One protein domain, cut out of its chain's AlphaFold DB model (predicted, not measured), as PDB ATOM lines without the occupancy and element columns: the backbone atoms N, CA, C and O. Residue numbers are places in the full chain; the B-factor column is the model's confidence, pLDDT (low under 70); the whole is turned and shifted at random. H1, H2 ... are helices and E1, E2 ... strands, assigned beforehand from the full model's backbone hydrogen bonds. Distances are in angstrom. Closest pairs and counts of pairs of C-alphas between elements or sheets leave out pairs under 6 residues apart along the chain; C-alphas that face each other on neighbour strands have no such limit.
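What this domain is: This is residues 25 to 109 of the 130 residues of the protein "CLCA domain-containing protein" of Scyliorhinus torazame (UniProt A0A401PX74). One long helix, H1, stretches over a thin ribbon of the hairpin E1 and E2 and the parallel pair E3 and E4; residues 94 to 109, with short helix H2, stick out. The printed part has 85 residues, under half in its two named helices and four strands (E1 E2 E3 H1 E4 H2), class mixed. It is loose, radius of gyration of the C-alphas 15.1 A, spanning 41 by 38 by 23 A.

How they stand to each other: Start at E1, residues 27 to 29, an antiparallel hairpin with E2, residues 32 to 34; N 29 and O 32, 2.9 A apart, are within hydrogen-bond range. E2 runs on into E3, residues 36 to 39, at 47 degrees. E3, H1 (residues 50 to 68) and E4 (residues 78 to 81) form a strand-helix-strand unit, parallel neighbour strands with a helix between, its crossover right-handed; N 79 and O 36 are within range at 2.8 A. H1 and E4 are near each other. H2, residues 101 to 107, is apart from H1. Both helices have every O i to N i+4 pair within range.

Where its parts are: Find C-alpha 27 at (16.694, -32.537, 141.196), where E1 begins. H1 runs 26.5 A from C-alpha 50; E3, E4 and H2 each measure 10.0 A. H2 ends at (25.004, -21.987, 131.563).

The domain as a whole: The printed part has no cut. The E4 to H2 link is long; pLDDT is under 70 at residues 25 and 88 to 109.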
ATOM      1  N   GLY A  25      15.476 -25.456 140.641       68.88
ATOM      2  CA  GLY A  25      16.735 -26.147 140.307       68.88
ATOM      3  C   GLY A  25      17.061 -27.378 141.172       68.88
ATOM      4  O   GLY A  25      18.203 -27.827 141.170       68.88
ATOM      5  N   LEU A  26      16.087 -27.886 141.930       74.31
ATOM      6  CA  LEU A  26      16.172 -29.085 142.747       74.31
ATOM      7  C   LEU A  26      15.936 -30.303 141.859       74.31
ATOM      8  O   LEU A  26      14.949 -30.370 141.130       74.31
ATOM      9  N   LYS A  27      16.828 -31.285 141.943       84.62
ATOM     10  CA  LYS A  27      16.694 -32.537 141.196       84.62
ATOM     11  C   LYS A  27      16.316 -33.648 142.149       84.62
ATOM     12  O   LYS A  27      16.915 -33.760 143.212       84.62
ATOM     13  N   LEU A  28      15.354 -34.475 141.769       88.12
ATOM     14  CA  LEU A  28      15.074 -35.727 142.459       88.12
ATOM     15  C   LEU A  28      15.626 -36.857 141.596       88.12
ATOM     16  O   LEU A  28      15.107 -37.120 140.516       88.12
ATOM     17  N   GLU A  29      16.698 -37.495 142.052       86.31
ATOM     18  CA  GLU A  29      17.351 -38.575 141.315       86.31
ATOM     19  C   GLU A  29      17.660 -39.738 142.246       86.31
ATOM     20  O   GLU A  29      18.231 -39.542 143.317       86.31
ATOM     21  N   ASN A  30      17.285 -40.952 141.832       88.06
ATOM     22  CA  ASN A  30      17.390 -42.160 142.655       88.06
ATOM     23  C   ASN A  30      16.828 -41.936 144.061       88.06
ATOM     24  O   ASN A  30      17.491 -42.255 145.046       88.06
ATOM     25  N   ASN A  31      15.635 -41.335 144.151       88.06
ATOM     26  CA  ASN A  31      14.960 -41.034 145.416       88.06
ATOM     27  C   ASN A  31      15.680 -40.011 146.323       88.06
ATOM     28  O   ASN A  31      15.192 -39.666 147.397       88.06
ATOM     29  N   GLY A  32      16.809 -39.464 145.884       89.75
ATOM     30  CA  GLY A  32      17.550 -38.434 146.587       89.75
ATOM     31  C   GLY A  32      17.301 -37.055 145.992       89.75
ATOM     32  O   GLY A  32      17.522 -36.833 144.800       89.75
ATOM     33  N   TYR A  33      16.902 -36.092 146.818       89.56
ATOM     34  CA  TYR A  33      17.009 -34.685 146.452       89.56
ATOM     35  C   TYR A  33      18.491 -34.322 146.315       89.56
ATOM     36  O   TYR A  33      19.286 -34.555 147.233       89.56
ATOM     37  N   ARG A  34      18.864 -33.779 145.161       86.69
ATOM     38  CA  ARG A  34      20.208 -33.315 144.813       86.69
ATOM     39  C   ARG A  34      20.210 -31.830 144.515       86.69
ATOM     40  O   ARG A  34      19.173 -31.239 144.211       86.69
ATOM     41  N   ASP A  35      21.411 -31.257 144.565       84.19
ATOM     42  CA  ASP A  35      21.652 -29.841 144.320       84.19
ATOM     43  C   ASP A  35      20.883 -28.919 145.299       84.19
ATOM     44  O   ASP A  35      20.586 -27.769 144.974       84.19
ATOM     45  N   VAL A  36      20.587 -29.392 146.520       87.38
ATOM     46  CA  VAL A  36      19.906 -28.593 147.553       87.38
ATOM     47  C   VAL A  36      20.855 -27.501 148.041       87.38
ATOM     48  O   VAL A  36      21.903 -27.803 148.604       87.38
ATOM     49  N   LEU A  37      20.508 -26.230 147.836       88.12
ATOM     50  CA  LEU A  37      21.370 -25.096 148.173       88.12
ATOM     51  C   LEU A  37      20.904 -24.397 149.456       88.12
ATOM     52  O   LEU A  37      19.806 -23.849 149.505       88.12
ATOM     53  N   ILE A  38      21.772 -24.351 150.463       88.81
ATOM     54  CA  ILE A  38      21.580 -23.610 151.713       88.81
ATOM     55  C   ILE A  38      22.493 -22.389 151.680       88.81
ATOM     56  O   ILE A  38      23.710 -22.534 151.703       88.81
ATOM     57  N   ALA A  39      21.931 -21.183 151.633       89.25
ATOM     58  CA  ALA A  39      22.715 -19.951 151.658       89.25
ATOM     59  C   ALA A  39      22.745 -19.330 153.054       89.25
ATOM     60  O   ALA A  39      21.699 -19.063 153.643       89.25
ATOM     61  N   ILE A  40      23.949 -19.072 153.568       86.94
ATOM     62  CA  ILE A  40      24.138 -18.378 154.842       86.94
ATOM     63  C   ILE A  40      24.204 -16.871 154.576       86.94
ATOM     64  O   ILE A  40      24.938 -16.404 153.703       86.94
ATOM     65  N   ASN A  41      23.435 -16.098 155.344       87.62
ATOM     66  CA  ASN A  41      23.436 -14.642 155.253       87.62
ATOM     67  C   ASN A  41      24.810 -14.074 155.690       87.62
ATOM     68  O   ASN A  41      25.263 -14.393 156.792       87.62
ATOM     69  N   PRO A  42      25.460 -13.202 154.889       83.00
ATOM     70  CA  PRO A  42      26.748 -12.596 155.238       83.00
ATOM     71  C   PRO A  42      26.730 -11.701 156.483       83.00
ATOM     72  O   PRO A  42      27.796 -11.421 157.024       83.00
ATOM     73  N   GLY A  43      25.556 -11.254 156.943       86.50
ATOM     74  CA  GLY A  43      25.410 -10.478 158.179       86.50
ATOM     75  C   GLY A  43      25.556 -11.296 159.468       86.50
ATOM     76  O   GLY A  43      25.523 -10.720 160.552       86.50
ATOM     77  N   ILE A  44      25.695 -12.624 159.377       86.81
ATOM     78  CA  ILE A  44      25.853 -13.499 160.541       86.81
ATOM     79  C   ILE A  44      27.339 -13.631 160.896       86.81
ATOM     80  O   ILE A  44      28.181 -13.914 160.038       86.81
ATOM     81  N   GLN A  45      27.654 -13.448 162.182       87.06
ATOM     82  CA  GLN A  45      29.004 -13.631 162.713       87.06
ATOM     83  C   GLN A  45      29.431 -15.099 162.609       87.06
ATOM     84  O   GLN A  45      28.655 -16.007 162.906       87.06
ATOM     85  N   TYR A  46      30.673 -15.321 162.180       84.88
ATOM     86  CA  TYR A  46      31.233 -16.659 162.029       84.88
ATOM     87  C   TYR A  46      31.354 -17.383 163.379       84.88
ATOM     88  O   TYR A  46      31.736 -16.787 164.385       84.88
ATOM     89  N   ASN A  47      31.058 -18.682 163.378       84.94
ATOM     90  CA  ASN A  47      31.252 -19.581 164.509       84.94
ATOM     91  C   ASN A  47      31.753 -20.931 163.980       84.94
ATOM     92  O   ASN A  47      31.127 -21.518 163.097       84.94
ATOM     93  N   ASP A  48      32.837 -21.444 164.560       82.75
ATOM     94  CA  ASP A  48      33.484 -22.696 164.147       82.75
ATOM     95  C   ASP A  48      32.546 -23.912 164.172       82.75
ATOM     96  O   ASP A  48      32.697 -24.842 163.381       82.75
ATOM     97  N   LYS A  49      31.531 -23.908 165.046       85.88
ATOM     98  CA  LYS A  49      30.550 -25.003 165.150       85.88
ATOM     99  C   LYS A  49      29.407 -24.894 164.145       85.88
ATOM    100  O   LYS A  49      28.623 -25.827 164.002       85.88
ATOM    101  N   MET A  50      29.276 -23.766 163.448       85.81
ATOM    102  CA  MET A  50      28.081 -23.463 162.661       85.81
ATOM    103  C   MET A  50      27.902 -24.419 161.481       85.81
ATOM    104  O   MET A  50      26.794 -24.890 161.240       85.81
ATOM    105  N   ILE A  51      28.988 -24.757 160.784       85.25
ATOM    106  CA  ILE A  51      28.939 -25.707 159.664       85.25
ATOM    107  C   ILE A  51      28.564 -27.108 160.145       85.25
ATOM    108  O   ILE A  51      27.693 -27.735 159.545       85.25
ATOM    109  N   GLY A  52      29.158 -27.565 161.251       86.00
ATOM    110  CA  GLY A  52      28.834 -28.861 161.854       86.00
ATOM    111  C   GLY A  52      27.370 -28.944 162.290       86.00
ATOM    112  O   GLY A  52      26.678 -29.892 161.936       86.00
ATOM    113  N   ASN A  53      26.858 -27.902 162.948       90.50
ATOM    114  CA  ASN A  53      25.454 -27.843 163.358       90.50
ATOM    115  C   ASN A  53      24.501 -27.881 162.151       90.50
ATOM    116  O   ASN A  53      23.474 -28.551 162.194       90.50
ATOM    117  N   ILE A  54      24.828 -27.182 161.055       89.69
ATOM    118  CA  ILE A  54      24.019 -27.232 159.827       89.69
ATOM    119  C   ILE A  54      24.039 -28.645 159.234       89.69
ATOM    120  O   ILE A  54      22.986 -29.145 158.846       89.69
ATOM    121  N   GLN A  55      25.198 -29.310 159.188       87.50
ATOM    122  CA  GLN A  55      25.298 -30.698 158.723       87.50
ATOM    123  C   GLN A  55      24.448 -31.646 159.575       87.50
ATOM    124  O   GLN A  55      23.734 -32.484 159.022       87.50
ATOM    125  N   GLU A  56      24.477 -31.490 160.897       91.50
ATOM    126  CA  GLU A  56      23.672 -32.284 161.825       91.50
ATOM    127  C   GLU A  56      22.173 -32.075 161.581       91.50
ATOM    128  O   GLU A  56      21.440 -33.043 161.374       91.50
ATOM    129  N   ILE A  57      21.725 -30.817 161.498       95.19
ATOM    130  CA  ILE A  57      20.322 -30.471 161.228       95.19
ATOM    131  C   ILE A  57      19.868 -31.032 159.878       95.19
ATOM    132  O   ILE A  57      18.792 -31.618 159.784       95.19
ATOM    133  N   VAL A  58      20.681 -30.888 158.828       92.00
ATOM    134  CA  VAL A  58      20.369 -31.410 157.489       92.00
ATOM    135  C   VAL A  58      20.282 -32.935 157.499       92.00
ATOM    136  O   VAL A  58      19.378 -33.504 156.887       92.00
ATOM    137  N   THR A  59      21.177 -33.603 158.225       90.81
ATOM    138  CA  THR A  59      21.174 -35.067 158.365       90.81
ATOM    139  C   THR A  59      19.926 -35.541 159.106       90.81
ATOM    140  O   THR A  59      19.232 -36.446 158.638       90.81
ATOM    141  N   ALA A  60      19.584 -34.888 160.218       92.88
ATOM    142  CA  ALA A  60      18.376 -35.180 160.981       92.88
ATOM    143  C   ALA A  60      17.107 -34.939 160.146       92.88
ATOM    144  O   ALA A  60      16.220 -35.792 160.106       92.88
ATOM    145  N   ALA A  61      17.048 -33.826 159.410       93.19
ATOM    146  CA  ALA A  61      15.945 -33.510 158.508       93.19
ATOM    147  C   ALA A  61      15.817 -34.533 157.368       93.19
ATOM    148  O   ALA A  61      14.703 -34.904 157.008       93.19
ATOM    149  N   SER A  62      16.939 -35.022 156.829       93.12
ATOM    150  CA  SER A  62      16.964 -36.074 155.805       93.12
ATOM    151  C   SER A  62      16.371 -37.381 156.334       93.12
ATOM    152  O   SER A  62      15.488 -37.961 155.705       93.12
ATOM    153  N   SER A  63      16.792 -37.803 157.532       92.12
ATOM    154  CA  SER A  63      16.246 -38.989 158.204       92.12
ATOM    155  C   SER A  63      14.748 -38.849 158.474       92.12
ATOM    156  O   SER A  63      13.973 -39.755 158.164       92.12
ATOM    157  N   TYR A  64      14.319 -37.691 158.983       96.25
ATOM    158  CA  TYR A  64      12.908 -37.406 159.224       96.25
ATOM    159  C   TYR A  64      12.086 -37.467 157.933       96.25
ATOM    160  O   TYR A  64      11.070 -38.157 157.885       96.25
ATOM    161  N   LEU A  65      12.542 -36.800 156.868       93.94
ATOM    162  CA  LEU A  65      11.886 -36.809 155.559       93.94
ATOM    163  C   LEU A  65      11.765 -38.232 155.002       93.94
ATOM    164  O   LEU A  65      10.711 -38.616 154.492       93.94
ATOM    165  N   HIS A  66      12.820 -39.028 155.141       95.00
ATOM    166  CA  HIS A  66      12.826 -40.419 154.715       95.00
ATOM    167  C   HIS A  66      11.785 -41.244 155.455       95.00
ATOM    168  O   HIS A  66      10.982 -41.932 154.832       95.00
ATOM    169  N   GLN A  67      11.713 -41.114 156.777       94.12
ATOM    170  CA  GLN A  67      10.707 -41.810 157.576       94.12
ATOM    171  C   GLN A  67       9.284 -41.339 157.245       94.12
ATOM    172  O   GLN A  67       8.401 -42.165 157.011       94.12
ATOM    173  N   ALA A  68       9.071 -40.025 157.142       96.19
ATOM    174  CA  ALA A  68       7.775 -39.430 156.823       96.19
ATOM    175  C   ALA A  68       7.251 -39.862 155.443       96.19
ATOM    176  O   ALA A  68       6.042 -39.967 155.238       96.19
ATOM    177  N   THR A  69       8.153 -40.167 154.508       92.81
ATOM    178  CA  THR A  69       7.819 -40.607 153.146       92.81
ATOM    179  C   THR A  69       7.867 -42.123 152.974       92.81
ATOM    180  O   THR A  69       7.946 -42.606 151.851       92.81
ATOM    181  N   LYS A  70       7.787 -42.899 154.066       94.31
ATOM    182  CA  LYS A  70       7.841 -44.375 154.038       94.31
ATOM    183  C   LYS A  70       9.102 -44.899 153.347       94.31
ATOM    184  O   LYS A  70       9.038 -45.797 152.513       94.31
ATOM    185  N   GLN A  71      10.238 -44.310 153.699       91.62
ATOM    186  CA  GLN A  71      11.563 -44.646 153.183       91.62
ATOM    187  C   GLN A  71      11.720 -44.394 151.677       91.62
ATOM    188  O   GLN A  71      12.512 -45.052 151.005       91.62
ATOM    189  N   GLN A  72      10.976 -43.429 151.126       89.25
ATOM    190  CA  GLN A  72      11.010 -43.157 149.692       89.25
ATOM    191  C   GLN A  72      11.947 -42.039 149.298       89.25
ATOM    192  O   GLN A  72      12.533 -42.163 148.239       89.25
ATOM    193  N   VAL A  73      12.088 -40.960 150.072       92.88
ATOM    194  CA  VAL A  73      12.935 -39.832 149.651       92.88
ATOM    195  C   VAL A  73      13.825 -39.302 150.757       92.88
ATOM    196  O   VAL A  73      13.505 -39.428 151.930       92.88
ATOM    197  N   TYR A  74      14.965 -38.724 150.400       92.50
ATOM    198  CA  TYR A  74      15.936 -38.186 151.355       92.50
ATOM    199  C   TYR A  74      16.761 -37.063 150.715       92.50
ATOM    200  O   TYR A  74      16.741 -36.883 149.497       92.50
ATOM    201  N   TYR A  75      17.497 -36.287 151.510       91.06
ATOM    202  CA  TYR A  75      18.497 -35.353 150.984       91.06
ATOM    203  C   TYR A  75      19.789 -36.107 150.688       91.06
ATOM    204  O   TYR A  75      20.378 -36.697 151.594       91.06
ATOM    205  N   SER A  76      20.220 -36.091 149.428       88.75
ATOM    206  CA  SER A  76      21.375 -36.864 148.953       88.75
ATOM    207  C   SER A  76      22.589 -36.000 148.608       88.75
ATOM    208  O   SER A  76      23.709 -36.403 148.901       88.75
ATOM    209  N   ASP A  77      22.380 -34.806 148.043       86.88
ATOM    210  CA  ASP A  77      23.437 -33.814 147.809       86.88
ATOM    211  C   ASP A  77      22.970 -32.426 148.263       86.88
ATOM    212  O   ASP A  77      21.992 -31.880 147.740       86.88
ATOM    213  N   VAL A  78      23.684 -31.871 149.244       87.94
ATOM    214  CA  VAL A  78      23.403 -30.573 149.862       87.94
ATOM    215  C   VAL A  78      24.651 -29.704 149.787       87.94
ATOM    216  O   VAL A  78      25.764 -30.136 150.075       87.94
ATOM    217  N   LYS A  79      24.461 -28.448 149.402       86.75
ATOM    218  CA  LYS A  79      25.509 -27.465 149.145       86.75
ATOM    219  C   LYS A  79      25.289 -26.272 150.050       86.75
ATOM    220  O   LYS A  79      24.194 -25.715 150.074       86.75
ATOM    221  N   ILE A  80      26.321 -25.866 150.777       87.12
ATOM    222  CA  ILE A  80      26.235 -24.748 151.717       87.12
ATOM    223  C   ILE A  80      27.003 -23.568 151.127       87.12
ATOM    224  O   ILE A  80      28.214 -23.600 150.957       87.12
ATOM    225  N   LEU A  81      26.310 -22.492 150.794       87.38
ATOM    226  CA  LEU A  81      26.932 -21.276 150.298       87.38
ATOM    227  C   LEU A  81      27.428 -20.442 151.481       87.38
ATOM    228  O   LEU A  81      26.627 -19.939 152.274       87.38
ATOM    229  N   LEU A  82      28.754 -20.310 151.582       86.81
ATOM    230  CA  LEU A  82      29.419 -19.549 152.636       86.81
ATOM    231  C   LEU A  82      29.572 -18.069 152.262       86.81
ATOM    232  O   LEU A  82      29.866 -17.752 151.104       86.81
ATOM    233  N   PRO A  83      29.445 -17.153 153.236       86.06
ATOM    234  CA  PRO A  83      29.807 -15.759 153.052       86.06
ATOM    235  C   PRO A  83      31.295 -15.592 152.748       86.06
ATOM    236  O   PRO A  83      32.147 -16.251 153.340       86.06
ATOM    237  N   ARG A  84      31.627 -14.616 151.896       81.25
ATOM    238  CA  ARG A  84      33.026 -14.236 151.621       81.25
ATOM    239  C   ARG A  84      33.753 -13.656 152.838       81.25
ATOM    240  O   ARG A  84      34.974 -13.612 152.841       81.25
ATOM    241  N   THR A  85      33.003 -13.169 153.824       81.38
ATOM    242  CA  THR A  85      33.519 -12.551 155.052       81.38
ATOM    243  C   THR A  85      34.032 -13.570 156.068       81.38
ATOM    244  O   THR A  85      34.663 -13.174 157.043       81.38
ATOM    245  N   TRP A  86      33.762 -14.864 155.878       84.38
ATOM    246  CA  TRP A  86      34.162 -15.907 156.819       84.38
ATOM    247  C   TRP A  86      35.600 -16.394 156.567       84.38
ATOM    248  O   TRP A  86      36.025 -16.481 155.410       84.38
ATOM    249  N   PRO A  87      36.357 -16.736 157.624       74.50
ATOM    250  CA  PRO A  87      37.715 -17.255 157.493       74.50
ATOM    251  C   PRO A  87      37.690 -18.679 156.912       74.50
ATOM    252  O   PRO A  87      37.237 -19.623 157.546       74.50
ATOM    253  N   VAL A  88      38.181 -18.845 155.681       65.69
ATOM    254  CA  VAL A  88      38.197 -20.139 154.955       65.69
ATOM    255  C   VAL A  88      39.395 -21.021 155.359       65.69
ATOM    256  O   VAL A  88      39.525 -22.164 154.943       65.69
ATOM    257  N   ASN A  89      40.296 -20.483 156.172       56.72
ATOM    258  CA  ASN A  89      41.548 -21.086 156.619       56.72
ATOM    259  C   ASN A  89      41.414 -21.962 157.879       56.72
ATOM    260  O   ASN A  89      42.422 -22.485 158.352       56.72
ATOM    261  N   SER A  90      40.205 -22.154 158.419       53.75
ATOM    262  CA  SER A  90      39.963 -23.174 159.442       53.75
ATOM    263  C   SER A  90      40.129 -24.562 158.814       53.75
ATOM    264  O   SER A  90      39.470 -24.883 157.826       53.75
ATOM    265  N   SER A  91      41.006 -25.378 159.393       48.88
ATOM    266  CA  SER A  91      41.509 -26.680 158.919       48.88
ATOM    267  C   SER A  91      40.466 -27.742 158.522       48.88
ATOM    268  O   SER A  91      40.843 -28.787 157.999       48.88
ATOM    269  N   SER A  92      39.176 -27.493 158.741       51.56
ATOM    270  CA  SER A  92      38.047 -28.361 158.386       51.56
ATOM    271  C   SER A  92      37.289 -27.941 157.115       51.56
ATOM    272  O   SER A  92      36.398 -28.670 156.677       51.56
ATOM    273  N   ILE A  93      37.611 -26.791 156.505       56.69
ATOM    274  CA  ILE A  93      36.907 -26.260 155.327       56.69
ATOM    275  C   ILE A  93      37.800 -26.386 154.088       56.69
ATOM    276  O   ILE A  93      38.663 -25.550 153.820       56.69
ATOM    277  N   HIS A  94      37.575 -27.424 153.283       51.81
ATOM    278  CA  HIS A  94      38.204 -27.532 151.966       51.81
ATOM    279  C   HIS A  94      37.471 -26.637 150.956       51.81
ATOM    280  O   HIS A  94      36.270 -26.794 150.738       51.81
ATOM    281  N   ARG A  95      38.195 -25.704 150.318       44.41
ATOM    282  CA  ARG A  95      37.684 -24.942 149.164       44.41
ATOM    283  C   ARG A  95      37.480 -25.900 147.986       44.41
ATOM    284  O   ARG A  95      38.456 -26.526 147.574       44.41
ATOM    285  N   PRO A  96      36.277 -25.999 147.404       44.47
ATOM    286  CA  PRO A  96      36.099 -26.734 146.160       44.47
ATOM    287  C   PRO A  96      36.860 -26.030 145.032       44.47
ATOM    288  O   PRO A  96      36.785 -24.808 144.892       44.47
ATOM    289  N   THR A  97      37.594 -26.785 144.213       37.25
ATOM    290  CA  THR A  97      38.267 -26.247 143.025       37.25
ATOM    291  C   THR A  97      37.220 -25.684 142.066       37.25
ATOM    292  O   THR A  97      36.258 -26.351 141.693       37.25
ATOM    293  N   THR A  98      37.409 -24.420 141.710       37.78
ATOM    294  CA  THR A  98      36.529 -23.528 140.960       37.78
ATOM    295  C   THR A  98      35.907 -24.141 139.693       37.78
ATOM    296  O   THR A  98      36.368 -23.889 138.586       37.78
ATOM    297  N   GLU A  99      34.756 -24.808 139.808       38.44
ATOM    298  CA  GLU A  99      33.782 -24.912 138.708       38.44
ATOM    299  C   GLU A  99      32.726 -23.790 138.805       38.44
ATOM    300  O   GLU A  99      31.521 -23.997 138.749       38.44
ATOM    301  N   SER A 100      33.248 -22.564 138.919       43.22
ATOM    302  CA  SER A 100      32.761 -21.322 138.311       43.22
ATOM    303  C   SER A 100      31.312 -20.872 138.601       43.22
ATOM    304  O   SER A 100      30.351 -21.214 137.914       43.22
ATOM    305  N   TYR A 101      31.188 -19.913 139.525       38.75
ATOM    306  CA  TYR A 101      30.041 -18.998 139.664       38.75
ATOM    307  C   TYR A 101      29.656 -18.312 138.329       38.75
ATOM    308  O   TYR A 101      28.484 -18.082 138.031       38.75
ATOM    309  N   GLU A 102      30.646 -18.058 137.466       39.28
ATOM    310  CA  GLU A 102      30.465 -17.573 136.092       39.28
ATOM    311  C   GLU A 102      29.844 -18.635 135.159       39.28
ATOM    312  O   GLU A 102      29.078 -18.283 134.265       39.28
ATOM    313  N   LYS A 103      30.107 -19.932 135.382       46.75
ATOM    314  CA  LYS A 103      29.528 -21.063 134.639       46.75
ATOM    315  C   LYS A 103      28.059 -21.224 135.000       46.75
ATOM    316  O   LYS A 103      27.264 -21.293 134.086       46.75
ATOM    317  N   VAL A 104      27.641 -21.109 136.263       41.78
ATOM    318  CA  VAL A 104      26.202 -21.157 136.618       41.78
ATOM    319  C   VAL A 104      25.417 -19.984 135.995       41.78
ATOM    320  O   VAL A 104      24.302 -20.168 135.505       41.78
ATOM    321  N   ARG A 105      26.014 -18.783 135.922       40.84
ATOM    322  CA  ARG A 105      25.400 -17.604 135.274       40.84
ATOM    323  C   ARG A 105      25.418 -17.671 133.738       40.84
ATOM    324  O   ARG A 105      24.484 -17.173 133.108       40.84
ATOM    325  N   ARG A 106      26.453 -18.264 133.123       39.22
ATOM    326  CA  ARG A 106      26.567 -18.454 131.659       39.22
ATOM    327  C   ARG A 106      25.849 -19.699 131.136       39.22
ATOM    328  O   ARG A 106      25.389 -19.668 130.001       39.22
ATOM    329  N   GLU A 107      25.684 -20.741 131.942       42.69
ATOM    330  CA  GLU A 107      25.004 -21.987 131.563       42.69
ATOM    331  C   GLU A 107      23.494 -21.777 131.404       42.69
ATOM    332  O   GLU A 107      22.891 -22.327 130.487       42.69
ATOM    333  N   ARG A 108      22.897 -20.842 132.165       41.06
ATOM    334  CA  ARG A 108      21.526 -20.349 131.909       41.06
ATOM    335  C   ARG A 108      21.359 -19.785 130.484       41.06
ATOM    336  O   ARG A 108      20.250 -19.748 129.974       41.06
ATOM    337  N   ARG A 109      22.452 -19.369 129.829       41.12
ATOM    338  CA  ARG A 109      22.470 -18.873 128.442       41.12
ATOM    339  C   ARG A 109      22.741 -19.963 127.390       41.12
ATOM    340  O   ARG A 109      22.575 -19.673 126.213       41.12
TER     341      ARG A 109